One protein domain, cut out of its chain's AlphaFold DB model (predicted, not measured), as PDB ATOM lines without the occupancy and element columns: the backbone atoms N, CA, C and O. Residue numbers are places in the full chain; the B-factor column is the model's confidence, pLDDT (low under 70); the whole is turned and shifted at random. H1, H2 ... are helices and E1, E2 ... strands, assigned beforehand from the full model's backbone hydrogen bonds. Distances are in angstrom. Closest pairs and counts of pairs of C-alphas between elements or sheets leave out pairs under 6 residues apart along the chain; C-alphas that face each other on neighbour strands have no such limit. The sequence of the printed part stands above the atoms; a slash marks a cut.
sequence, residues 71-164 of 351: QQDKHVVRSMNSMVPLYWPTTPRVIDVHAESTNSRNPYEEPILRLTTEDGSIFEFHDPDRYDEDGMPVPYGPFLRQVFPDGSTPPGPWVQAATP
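What this domain is: This is residues 71 to 164 of the 351 residues of an uncharacterized protein of Ascobolus immersus RN42 (UniProt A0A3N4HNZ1). What shape? With little regular structure, one helix crosses one face of a strongly twisted sheet amid loops. What parts? Mixed in class, H1 E1 E2 E3 E4 along the chain hold 37 of 94 printed residues; in that order the strands form an antiparallel meander. It is compact, radius of gyration of the C-alphas 13.6 A, spans 42 by 35 by 31 A.

How they stand to each other: Which strands pair? E1, residues 94 to 100, and E2, 112 to 117, form an antiparallel hairpin, N 98 and O 114 being 2.8 A apart. And the helix? H1, residues 74 to 87, runs across E1, C-alphas 81 and 94 closest at 5.0 A, 8 of 10 O i to N i+4 pairs being within hydrogen-bond range.

Where its parts are: Where is H1? C-alpha 74 is at (183.720, 166.454, 239.665). And later strands? E3 is residues 122 to 126; E4, 143 to 147, ends at (197.604, 157.349, 224.774).

The domain as a whole: Any cut? The printed part has none. How confident? pLDDT is under 70 in, for instance, residues 128 to 141.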
ATOM      1  N   GLN A  71     182.043 163.922 229.844       83.62
ATOM      2  CA  GLN A  71     182.781 164.416 230.998       83.62
ATOM      3  C   GLN A  71     182.154 163.848 232.273       83.62
ATOM      4  O   GLN A  71     180.930 163.850 232.421       83.62
ATOM      5  N   GLN A  72     182.995 163.304 233.146       87.00
ATOM      6  CA  GLN A  72     182.559 162.714 234.403       87.00
ATOM      7  C   GLN A  72     182.300 163.781 235.466       87.00
ATOM      8  O   GLN A  72     182.766 164.920 235.382       87.00
ATOM      9  N   ASP A  73     181.562 163.391 236.503       85.19
ATOM     10  CA  ASP A  73     181.294 164.261 237.638       85.19
ATOM     11  C   ASP A  73     182.588 164.689 238.338       85.19
ATOM     12  O   ASP A  73     183.554 163.930 238.457       85.19
ATOM     13  N   LYS A  74     182.579 165.897 238.913       84.81
ATOM     14  CA  LYS A  74     183.720 166.454 239.665       84.81
ATOM     15  C   LYS A  74     184.210 165.532 240.788       84.81
ATOM     16  O   LYS A  74     185.382 165.578 241.150       84.81
ATOM     17  N   HIS A  75     183.321 164.705 241.342       81.69
ATOM     18  CA  HIS A  75     183.673 163.704 242.346       81.69
ATOM     19  C   HIS A  75     184.600 162.616 241.781       81.69
ATOM     20  O   HIS A  75     185.575 162.253 242.433       81.69
ATOM     21  N   VAL A  76     184.336 162.139 240.560       83.56
ATOM     22  CA  VAL A  76     185.167 161.134 239.880       83.56
ATOM     23  C   VAL A  76     186.542 161.718 239.570       83.56
ATOM     24  O   VAL A  76     187.553 161.094 239.879       83.56
ATOM     25  N   VAL A  77     186.593 162.951 239.054       86.19
ATOM     26  CA  VAL A  77     187.861 163.655 238.795       86.19
ATOM     27  C   VAL A  77     188.679 163.797 240.079       86.19
ATOM     28  O   VAL A  77     189.864 163.476 240.086       86.19
ATOM     29  N   ARG A  78     188.053 164.216 241.189       86.06
ATOM     30  CA  ARG A  78     188.719 164.309 242.499       86.06
ATOM     31  C   ARG A  78     189.246 162.946 242.962       86.06
ATOM     32  O   ARG A  78     190.384 162.871 243.404       86.06
ATOM     33  N   SER A  79     188.449 161.886 242.834       86.50
ATOM     34  CA  SER A  79     188.857 160.528 243.210       86.50
ATOM     35  C   SER A  79     190.070 160.055 242.400       86.50
ATOM     36  O   SER A  79     191.062 159.630 242.988       86.50
ATOM     37  N   MET A  80     190.050 160.232 241.074       90.19
ATOM     38  CA  MET A  80     191.177 159.894 240.195       90.19
ATOM     39  C   MET A  80     192.424 160.729 240.513       90.19
ATOM     40  O   MET A  80     193.530 160.200 240.526       90.19
ATOM     41  N   ASN A  81     192.254 162.014 240.835       89.75
ATOM     42  CA  ASN A  81     193.342 162.912 241.232       89.75
ATOM     43  C   ASN A  81     194.052 162.440 242.512       89.75
ATOM     44  O   ASN A  81     195.268 162.556 242.603       89.75
ATOM     45  N   SER A  82     193.321 161.862 243.469       87.62
ATOM     46  CA  SER A  82     193.902 161.287 244.689       87.62
ATOM     47  C   SER A  82     194.461 159.876 244.486       87.62
ATOM     48  O   SER A  82     195.423 159.491 245.148       87.62
ATOM     49  N   MET A  83     193.846 159.088 243.606       89.12
ATOM     50  CA  MET A  83     194.172 157.679 243.398       89.12
ATOM     51  C   MET A  83     195.376 157.488 242.472       89.12
ATOM     52  O   MET A  83     196.287 156.729 242.788       89.12
ATOM     53  N   VAL A  84     195.417 158.181 241.334       91.19
ATOM     54  CA  VAL A  84     196.456 157.965 240.316       91.19
ATOM     55  C   VAL A  84     197.868 158.232 240.846       91.19
ATOM     56  O   VAL A  84     198.717 157.367 240.651       91.19
ATOM     57  N   PRO A  85     198.154 159.323 241.581       89.56
ATOM     58  CA  PRO A  85     199.487 159.545 242.149       89.56
ATOM     59  C   PRO A  85     199.867 158.536 243.239       89.56
ATOM     60  O   PRO A  85     201.052 158.324 243.486       89.56
ATOM     61  N   LEU A  86     198.884 157.912 243.897       88.88
ATOM     62  CA  LEU A  86     199.138 156.871 244.891       88.88
ATOM     63  C   LEU A  86     199.662 155.592 244.223       88.88
ATOM     64  O   LEU A  86     200.647 155.019 244.683       88.88
ATOM     65  N   TYR A  87     199.008 155.164 243.141       89.31
ATOM     66  CA  TYR A  87     199.304 153.904 242.452       89.31
ATOM     67  C   TYR A  87     200.327 154.047 241.311       89.31
ATOM     68  O   TYR A  87     201.018 153.083 240.982       89.31
ATOM     69  N   TRP A  88     200.469 155.245 240.739       92.88
ATOM     70  CA  TRP A  88     201.440 155.590 239.697       92.88
ATOM     71  C   TRP A  88     202.086 156.959 239.985       92.88
ATOM     72  O   TRP A  88     201.759 157.946 239.320       92.88
ATOM     73  N   PRO A  89     203.044 157.042 240.929       88.75
ATOM     74  CA  PRO A  89     203.606 158.309 241.419       88.75
ATOM     75  C   PRO A  89     204.312 159.174 240.369       88.75
ATOM     76  O   PRO A  89     204.507 160.368 240.572       88.75
ATOM     77  N   THR A  90     204.726 158.577 239.250       90.44
ATOM     78  CA  THR A  90     205.340 159.289 238.120       90.44
ATOM     79  C   THR A  90     204.314 159.948 237.202       90.44
ATOM     80  O   THR A  90     204.698 160.689 236.301       90.44
ATOM     81  N   THR A  91     203.026 159.654 237.385       91.31
ATOM     82  CA  THR A  91     201.951 160.204 236.561       91.31
ATOM     83  C   THR A  91     201.615 161.613 237.040       91.31
ATOM     84  O   THR A  91     201.394 161.807 238.240       91.31
ATOM     85  N   PRO A  92     201.552 162.606 236.139       92.19
ATOM     86  CA  PRO A  92     201.153 163.954 236.512       92.19
ATOM     87  C   PRO A  92     199.700 164.001 236.999       92.19
ATOM     88  O   PRO A  92     198.907 163.078 236.806       92.19
ATOM     89  N   ARG A  93     199.339 165.108 237.645       91.56
ATOM     90  CA  ARG A  93     198.026 165.270 238.268       91.56
ATOM     91  C   ARG A  93     196.901 165.252 237.230       91.56
ATOM     92  O   ARG A  93     196.986 165.921 236.203       91.56
ATOM     93  N   VAL A  94     195.832 164.510 237.526       93.38
ATOM     94  CA  VAL A  94     194.641 164.389 236.668       93.38
ATOM     95  C   VAL A  94     193.754 165.627 236.811       93.38
ATOM     96  O   VAL A  94     193.341 165.965 237.922       93.38
ATOM     97  N   ILE A  95     193.434 166.284 235.698       93.25
ATOM     98  CA  ILE A  95     192.587 167.490 235.649       93.25
ATOM     99  C   ILE A  95     191.218 167.253 235.027       93.25
ATOM    100  O   ILE A  95     190.284 167.986 235.347       93.25
ATOM    101  N   ASP A  96     191.083 166.239 234.172       92.56
ATOM    102  CA  ASP A  96     189.807 165.892 233.553       92.56
ATOM    103  C   ASP A  96     189.678 164.381 233.375       92.56
ATOM    104  O   ASP A  96     190.677 163.670 233.232       92.56
ATOM    105  N   VAL A  97     188.438 163.898 233.402       91.56
ATOM    106  CA  VAL A  97     188.105 162.479 233.254       91.56
ATOM    107  C   VAL A  97     186.905 162.346 232.328       91.56
ATOM    108  O   VAL A  97     185.824 162.875 232.598       91.56
ATOM    109  N   HIS A  98     187.076 161.587 231.254       89.62
ATOM    110  CA  HIS A  98     186.021 161.264 230.303       89.62
ATOM    111  C   HIS A  98     185.733 159.769 230.332       89.62
ATOM    112  O   HIS A  98     186.657 158.968 230.388       89.62
ATOM    113  N   ALA A  99     184.464 159.379 230.246       84.50
ATOM    114  CA  ALA A  99     184.125 157.985 229.978       84.50
ATOM    115  C   ALA A  99     183.998 157.780 228.472       84.50
ATOM    116  O   ALA A  99     183.207 158.460 227.808       84.50
ATOM    117  N   GLU A 100     184.752 156.822 227.948       74.81
ATOM    118  CA  GLU A 100     184.633 156.379 226.571       74.81
ATOM    119  C   GLU A 100     183.945 155.010 226.561       74.81
ATOM    120  O   GLU A 100     184.358 154.069 227.240       74.81
ATOM    121  N   SER A 101     182.835 154.900 225.824       65.69
ATOM    122  CA  SER A 101     182.180 153.606 225.632       65.69
ATOM    123  C   SER A 101     183.040 152.788 224.677       65.69
ATOM    124  O   SER A 101     183.082 153.058 223.476       65.69
ATOM    125  N   THR A 102     183.726 151.789 225.219       61.69
ATOM    126  CA  THR A 102     184.551 150.834 224.471       61.69
ATOM    127  C   THR A 102     183.738 150.005 223.488       61.69
ATOM    128  O   THR A 102     184.257 149.582 222.455       61.69
ATOM    129  N   ASN A 103     182.448 149.801 223.769       65.38
ATOM    130  CA  ASN A 103     181.601 148.938 222.970       65.38
ATOM    131  C   ASN A 103     180.162 149.453 222.883       65.38
ATOM    132  O   ASN A 103     179.302 149.132 223.699       65.38
ATOM    133  N   SER A 104     179.856 150.180 221.807       65.50
ATOM    134  CA  SER A 104     178.481 150.617 221.507       65.50
ATOM    135  C   SER A 104     177.472 149.464 221.369       65.50
ATOM    136  O   SER A 104     176.267 149.711 221.395       65.50
ATOM    137  N   ARG A 105     177.934 148.212 221.216       67.75
ATOM    138  CA  ARG A 105     177.073 147.023 221.138       67.75
ATOM    139  C   ARG A 105     176.756 146.413 222.503       67.75
ATOM    140  O   ARG A 105     175.778 145.676 222.583       67.75
ATOM    141  N   ASN A 106     177.546 146.700 223.539       68.19
ATOM    142  CA  ASN A 106     177.320 146.192 224.888       68.19
ATOM    143  C   ASN A 106     177.305 147.346 225.907       68.19
ATOM    144  O   ASN A 106     178.361 147.748 226.390       68.19
ATOM    145  N   PRO A 107     176.122 147.867 226.275       68.31
ATOM    146  CA  PRO A 107     176.014 148.958 227.242       68.31
ATOM    147  C   PRO A 107     176.375 148.544 228.678       68.31
ATOM    148  O   PRO A 107     176.437 149.411 229.544       68.31
ATOM    149  N   TYR A 108     176.572 147.246 228.934       68.00
ATOM    150  CA  TYR A 108     176.949 146.706 230.243       68.00
ATOM    151  C   TYR A 108     178.459 146.511 230.400       68.00
ATOM    152  O   TYR A 108     178.906 146.101 231.465       68.00
ATOM    153  N   GLU A 109     179.243 146.753 229.347       68.94
ATOM    154  CA  GLU A 109     180.698 146.733 229.450       68.94
ATOM    155  C   GLU A 109     181.165 148.005 230.164       68.94
ATOM    156  O   GLU A 109     180.729 149.110 229.823       68.94
ATOM    157  N   GLU A 110     182.016 147.846 231.177       70.50
ATOM    158  CA  GLU A 110     182.523 148.979 231.944       70.50
ATOM    159  C   GLU A 110     183.285 149.943 231.028       70.50
ATOM    160  O   GLU A 110     184.158 149.519 230.259       70.50
ATOM    161  N   PRO A 111     182.952 151.245 231.062       77.75
ATOM    162  CA  PRO A 111     183.606 152.216 230.206       77.75
ATOM    163  C   PRO A 111     185.071 152.378 230.615       77.75
ATOM    164  O   PRO A 111     185.390 152.494 231.798       77.75
ATOM    165  N   ILE A 112     185.960 152.466 229.625       84.38
ATOM    166  CA  ILE A 112     187.337 152.896 229.877       84.38
ATOM    167  C   ILE A 112     187.307 154.393 230.178       84.38
ATOM    168  O   ILE A 112     186.681 155.183 229.460       84.38
ATOM    169  N   LEU A 113     187.990 154.789 231.248       89.88
ATOM    170  CA  LEU A 113     188.123 156.191 231.607       89.88
ATOM    171  C   LEU A 113     189.346 156.777 230.903       89.88
ATOM    172  O   LEU A 113     190.437 156.228 230.984       89.88
ATOM    173  N   ARG A 114     189.185 157.910 230.223       91.06
ATOM    174  CA  ARG A 114     190.280 158.720 229.688       91.06
ATOM    175  C   ARG A 114     190.594 159.852 230.646       91.06
ATOM    176  O   ARG A 114     189.752 160.712 230.893       91.06
ATOM    177  N   LEU A 115     191.802 159.833 231.184       93.44
ATOM    178  CA  LEU A 115     192.335 160.806 232.120       93.44
ATOM    179  C   LEU A 115     193.198 161.803 231.351       93.44
ATOM    180  O   LEU A 115     194.134 161.402 230.662       93.44
ATOM    181  N   THR A 116     192.909 163.088 231.504       93.00
ATOM    182  CA  THR A 116     193.762 164.169 231.001       93.00
ATOM    183  C   THR A 116     194.553 164.738 232.168       93.00
ATOM    184  O   THR A 116     193.972 165.056 233.210       93.00
ATOM    185  N   THR A 117     195.866 164.865 232.012       93.88
ATOM    186  CA  THR A 117     196.765 165.360 233.059       93.88
ATOM    187  C   THR A 117     197.215 166.806 232.824       93.88
ATOM    188  O   THR A 117     197.032 167.362 231.743       93.88
ATOM    189  N   GLU A 118     197.779 167.446 233.856       93.81
ATOM    190  CA  GLU A 118     198.215 168.860 233.825       93.81
ATOM    191  C   GLU A 118     199.246 169.178 232.725       93.81
ATOM    192  O   GLU A 118     199.273 170.294 232.211       93.81
ATOM    193  N   ASP A 119     200.077 168.208 232.341       92.81
ATOM    194  CA  ASP A 119     201.071 168.328 231.266       92.81
ATOM    195  C   ASP A 119     200.486 168.102 229.856       92.81
ATOM    196  O   ASP A 119     201.210 168.191 228.865       92.81
ATOM    197  N   GLY A 120     199.186 167.808 229.757       90.88
ATOM    198  CA  GLY A 120     198.502 167.487 228.506       90.88
ATOM    199  C   GLY A 120     198.631 166.028 228.065       90.88
ATOM    200  O   GLY A 120     198.138 165.688 226.987       90.88
ATOM    201  N   SER A 121     199.260 165.161 228.864       91.38
ATOM    202  CA  SER A 121     199.264 163.722 228.600       91.38
ATOM    203  C   SER A 121     197.858 163.131 228.777       91.38
ATOM    204  O   SER A 121     197.045 163.598 229.579       91.38
ATOM    205  N   ILE A 122     197.559 162.089 227.999       91.69
ATOM    206  CA  ILE A 122     196.285 161.370 228.062       91.69
ATOM    207  C   ILE A 122     196.573 159.931 228.468       91.69
ATOM    208  O   ILE A 122     197.456 159.283 227.905       91.69
ATOM    209  N   PHE A 123     195.810 159.423 229.429       91.69
ATOM    210  CA  PHE A 123     195.879 158.040 229.877       91.69
ATOM    211  C   PHE A 123     194.514 157.377 229.769       91.69
ATOM    212  O   PHE A 123     193.492 157.985 230.059       91.69
ATOM    213  N   GLU A 124     194.493 156.115 229.382       91.06
ATOM    214  CA  GLU A 124     193.359 155.230 229.584       91.06
ATOM    215  C   GLU A 124     193.520 154.536 230.933       91.06
ATOM    216  O   GLU A 124     194.603 154.066 231.285       91.06
ATOM    217  N   PHE A 125     192.432 154.492 231.685       90.69
ATOM    218  CA  PHE A 125     192.313 153.856 232.980       90.69
ATOM    219  C   PHE A 125     191.234 152.785 232.898       90.69
ATOM    220  O   PHE A 125     190.128 153.024 232.399       90.69
ATOM    221  N   HIS A 126     191.573 151.608 233.397       85.94
ATOM    222  CA  HIS A 126     190.670 150.478 233.464       85.94
ATOM    223  C   HIS A 126     190.849 149.786 234.807       85.94
ATOM    224  O   HIS A 126     191.965 149.413 235.164       85.94
ATOM    225  N   ASP A 127     189.752 149.612 235.530       82.94
ATOM    226  CA  ASP A 127     189.718 148.854 236.774       82.94
ATOM    227  C   ASP A 127     188.765 147.685 236.570       82.94
ATOM    228  O   ASP A 127     187.562 147.844 236.754       82.94
ATOM    229  N   PRO A 128     189.250 146.558 236.027       69.38
ATOM    230  CA  PRO A 128     188.399 145.409 235.835       69.38
ATOM    231  C   PRO A 128     188.050 144.842 237.208       69.38
ATOM    232  O   PRO A 128     188.857 144.114 237.793       69.38
ATOM    233  N   ASP A 129     186.829 145.101 237.672       63.72
ATOM    234  CA  ASP A 129     186.212 144.354 238.765       63.72
ATOM    235  C   ASP A 129     185.979 142.914 238.281       63.72
ATOM    236  O   ASP A 129     184.891 142.502 237.872       63.72
ATOM    237  N   ARG A 130     187.045 142.112 238.249       57.03
ATOM    238  CA  ARG A 130     186.933 140.681 237.999       57.03
ATOM    239  C   ARG A 130     186.808 139.990 239.328       57.03
ATOM    240  O   ARG A 130     187.771 139.878 240.072       57.03
ATOM    241  N   TYR A 131     185.612 139.494 239.577       58.56
ATOM    242  CA  TYR A 131     185.418 138.374 240.469       58.56
ATOM    243  C   TYR A 131     185.838 137.089 239.732       58.56
ATOM    244  O   TYR A 131     185.625 136.980 238.520       58.56
ATOM    245  N   ASP A 132     186.489 136.148 240.410       59.03
ATOM    246  CA  ASP A 132     186.716 134.808 239.866       59.03
ATOM    247  C   ASP A 132     185.392 134.030 239.781       59.03
ATOM    248  O   ASP A 132     184.312 134.547 240.077       59.03
ATOM    249  N   GLU A 133     185.466 132.773 239.335       56.56
ATOM    250  CA  GLU A 133     184.307 131.879 239.237       56.56
ATOM    251  C   GLU A 133     183.587 131.680 240.588       56.56
ATOM    252  O   GLU A 133     182.398 131.358 240.596       56.56
ATOM    253  N   ASP A 134     184.268 131.946 241.710       68.00
ATOM    254  CA  ASP A 134     183.742 131.851 243.074       68.00
ATOM    255  C   ASP A 134     183.196 133.190 243.607       68.00
ATOM    256  O   ASP A 134     182.735 133.273 244.749       68.00
ATOM    257  N   GLY A 135     183.207 134.253 242.795       62.84
ATOM    258  CA  GLY A 135     182.754 135.573 243.224       62.84
ATOM    259  C   GLY A 135     183.775 136.319 244.092       62.84
ATOM    260  O   GLY A 135     183.406 137.288 244.756       62.84
ATOM    261  N   MET A 136     185.041 135.886 244.118       57.69
ATOM    262  CA  MET A 136     186.108 136.520 244.889       57.69
ATOM    263  C   MET A 136     186.876 137.522 244.022       57.69
ATOM    264  O   MET A 136     187.212 137.212 242.882       57.69
ATOM    265  N   PRO A 137     187.174 138.731 244.524       59.44
ATOM    266  CA  PRO A 137     187.902 139.732 243.752       59.44
ATOM    267  C   PRO A 137     189.286 139.197 243.362       59.44
ATOM    268  O   PRO A 137     190.120 138.887 244.218       59.44
ATOM    269  N   VAL A 138     189.535 139.087 242.059       58.94
ATOM    270  CA  VAL A 138     190.817 138.664 241.507       58.94
ATOM    271  C   VAL A 138     191.783 139.846 241.595       58.94
ATOM    272  O   VAL A 138     191.448 140.943 241.150       58.94
ATOM    273  N   PRO A 139     193.000 139.664 242.133       54.44
ATOM    274  CA  PRO A 139     193.905 140.756 242.503       54.44
ATOM    275  C   PRO A 139     194.623 141.410 241.309       54.44
ATOM    276  O   PRO A 139     195.782 141.806 241.421       54.44
ATOM    277  N   TYR A 140     193.978 141.518 240.147       63.19
ATOM    278  CA  TYR A 140     194.586 142.172 238.990       63.19
ATOM    279  C   TYR A 140     194.698 143.695 239.171       63.19
ATOM    280  O   TYR A 140     195.624 144.276 238.613       63.19
ATOM    281  N   GLY A 141     193.906 144.303 240.063       69.94
ATOM    282  CA  GLY A 141     194.025 145.714 240.449       69.94
ATOM    283  C   GLY A 141     193.795 146.689 239.285       69.94
ATOM    284  O   GLY A 141     193.572 146.263 238.152       69.94
ATOM    285  N   PRO A 142     193.860 148.005 239.538       86.50
ATOM    286  CA  PRO A 142     193.616 148.979 238.490       86.50
ATOM    287  C   PRO A 142     194.816 149.096 237.536       86.50
ATOM    288  O   PRO A 142     195.974 148.877 237.909       86.50
ATOM    289  N   PHE A 143     194.535 149.469 236.288       88.50
ATOM    290  CA  PHE A 143     195.504 149.565 235.198       88.50
ATOM    291  C   PHE A 143     195.478 150.934 234.521       88.50
ATOM    292  O   PHE A 143     194.423 151.537 234.327       88.50
ATOM    293  N   LEU A 144     196.653 151.378 234.077       90.94
ATOM    294  CA  LEU A 144     196.847 152.631 233.357       90.94
ATOM    295  C   LEU A 144     197.612 152.392 232.050       90.94
ATOM    296  O   LEU A 144     198.543 151.590 231.997       90.94
ATOM    297  N   ARG A 145     197.268 153.111 230.985       90.50
ATOM    298  CA  ARG A 145     198.012 153.091 229.720       90.50
ATOM    299  C   ARG A 145     198.055 154.481 229.106       90.50
ATOM    300  O   ARG A 145     197.021 155.115 228.963       90.50
ATOM    301  N   GLN A 146     199.232 154.951 228.708       89.88
ATOM    302  CA  GLN A 146     199.357 156.237 228.019       89.88
ATOM    303  C   GLN A 146     198.808 156.145 226.588       89.88
ATOM    304  O   GLN A 146     199.052 155.160 225.893       89.88
ATOM    305  N   VAL A 147     198.096 157.178 226.147       87.94
ATOM    306  CA  VAL A 147     197.604 157.349 224.774       87.94
ATOM    307  C   VAL A 147     198.493 158.366 224.065       87.94
ATOM    308  O   VAL A 147     198.904 159.364 224.662       87.94
ATOM    309  N   PHE A 148     198.819 158.120 222.796       82.69
ATOM    310  CA  PHE A 148     199.617 159.067 222.027       82.69
ATOM    311  C   PHE A 148     198.821 160.340 221.688       82.69
ATOM    312  O   PHE A 148     197.592 160.306 221.611       82.69
ATOM    313  N   PRO A 149     199.504 161.473 221.425       76.31
ATOM    314  CA  PRO A 149     198.842 162.732 221.073       76.31
ATOM    315  C   PRO A 149     197.969 162.668 219.811       76.31
ATOM    316  O   PRO A 149     197.065 163.480 219.648       76.31
ATOM    317  N   ASP A 150     198.230 161.716 218.912       80.25
ATOM    318  CA  ASP A 150     197.423 161.466 217.713       80.25
ATOM    319  C   ASP A 150     196.143 160.652 217.999       80.25
ATOM    320  O   ASP A 150     195.394 160.322 217.080       80.25
ATOM    321  N   GLY A 151     195.885 160.331 219.271       70.00
ATOM    322  CA  GLY A 151     194.761 159.515 219.719       70.00
ATOM    323  C   GLY A 151     194.954 158.022 219.471       70.00
ATOM    324  O   GLY A 151     194.054 157.240 219.786       70.00
ATOM    325  N   SER A 152     196.100 157.609 218.918       76.75
ATOM    326  CA  SER A 152     196.420 156.201 218.759       76.75
ATOM    327  C   SER A 152     196.856 155.603 220.092       76.75
ATOM    328  O   SER A 152     197.582 156.196 220.896       76.75
ATOM    329  N   THR A 153     196.383 154.394 220.350       73.19
ATOM    330  CA  THR A 153     196.833 153.618 221.493       73.19
ATOM    331  C   THR A 153     198.163 152.959 221.123       73.19
ATOM    332  O   THR A 153     198.202 152.221 220.132       73.19
ATOM    333  N   PRO A 154     199.248 153.170 221.888       72.50
ATOM    334  CA  PRO A 154     200.486 152.452 221.647       72.50
ATOM    335  C   PRO A 154     200.241 150.940 221.672       72.50
ATOM    336  O   PRO A 154     199.444 150.468 222.491       72.50
ATOM    337  N   PRO A 155     200.962 150.146 220.863       60.62
ATOM    338  CA  PRO A 155     201.056 148.705 221.058       60.62
ATOM    339  C   PRO A 155     201.913 148.435 222.307       60.62
ATOM    340  O   PRO A 155     203.053 147.990 222.220       60.62
ATOM    341  N   GLY A 156     201.396 148.800 223.477       62.81
ATOM    342  CA  GLY A 156     202.063 148.696 224.766       62.81
ATOM    343  C   GLY A 156     201.161 148.013 225.794       62.81
ATOM    344  O   GLY A 156     199.932 148.124 225.703       62.81
ATOM    345  N   PRO A 157     201.750 147.283 226.757       72.94
ATOM    346  CA  PRO A 157     200.991 146.637 227.815       72.94
ATOM    347  C   PRO A 157     200.356 147.680 228.740       72.94
ATOM    348  O   PRO A 157     200.887 148.774 228.937       72.94
ATOM    349  N   TRP A 158     199.221 147.315 229.327       85.75
ATOM    350  CA  TRP A 158     198.660 148.027 230.467       85.75
ATOM    351  C   TRP A 158     199.649 148.003 231.637       85.75
ATOM    352  O   TRP A 158     200.232 146.962 231.942       85.75
ATOM    353  N   VAL A 159     199.837 149.147 232.287       88.25
ATOM    354  CA  VAL A 159     200.685 149.286 233.470       88.25
ATOM    355  C   VAL A 159     199.821 149.038 234.698       88.25
ATOM    356  O   VAL A 159     198.909 149.810 234.989       88.25
ATOM    357  N   GLN A 160     200.104 147.953 235.410       87.88
ATOM    358  CA  GLN A 160     199.422 147.627 236.659       87.88
ATOM    359  C   GLN A 160     199.761 148.655 237.746       87.88
ATOM    360  O   GLN A 160     200.872 149.192 237.783       87.88
ATOM    361  N   ALA A 161     198.800 148.931 238.621       87.88
ATOM    362  CA  ALA A 161     198.994 149.752 239.806       87.88
ATOM    363  C   ALA A 161     200.107 149.210 240.713       87.88
ATOM    364  O   ALA A 161     200.184 148.010 240.981       87.88
ATOM    365  N   ALA A 162     200.962 150.103 241.219       86.81
ATOM    366  CA  ALA A 162     201.952 149.741 242.226       86.81
ATOM    367  C   ALA A 162     201.282 149.531 243.589       86.81
ATOM    368  O   ALA A 162     200.366 150.264 243.948       86.81
ATOM    369  N   THR A 163     201.766 148.582 244.391       86.00
ATOM    370  CA  THR A 163     201.279 148.409 245.766       86.00
ATOM    371  C   THR A 163     201.691 149.616 246.620       86.00
ATOM    372  O   THR A 163     202.893 149.819 246.814       86.00
ATOM    373  N   PRO A 164     200.743 150.404 247.162       84.88
ATOM    374  CA  PRO A 164     201.076 151.560 247.985       84.88
ATOM    375  C   PRO A 164     201.780 151.134 249.274       84.88
ATOM    376  O   PRO A 164     201.425 150.124 249.888       84.88
TER     377      PRO A 164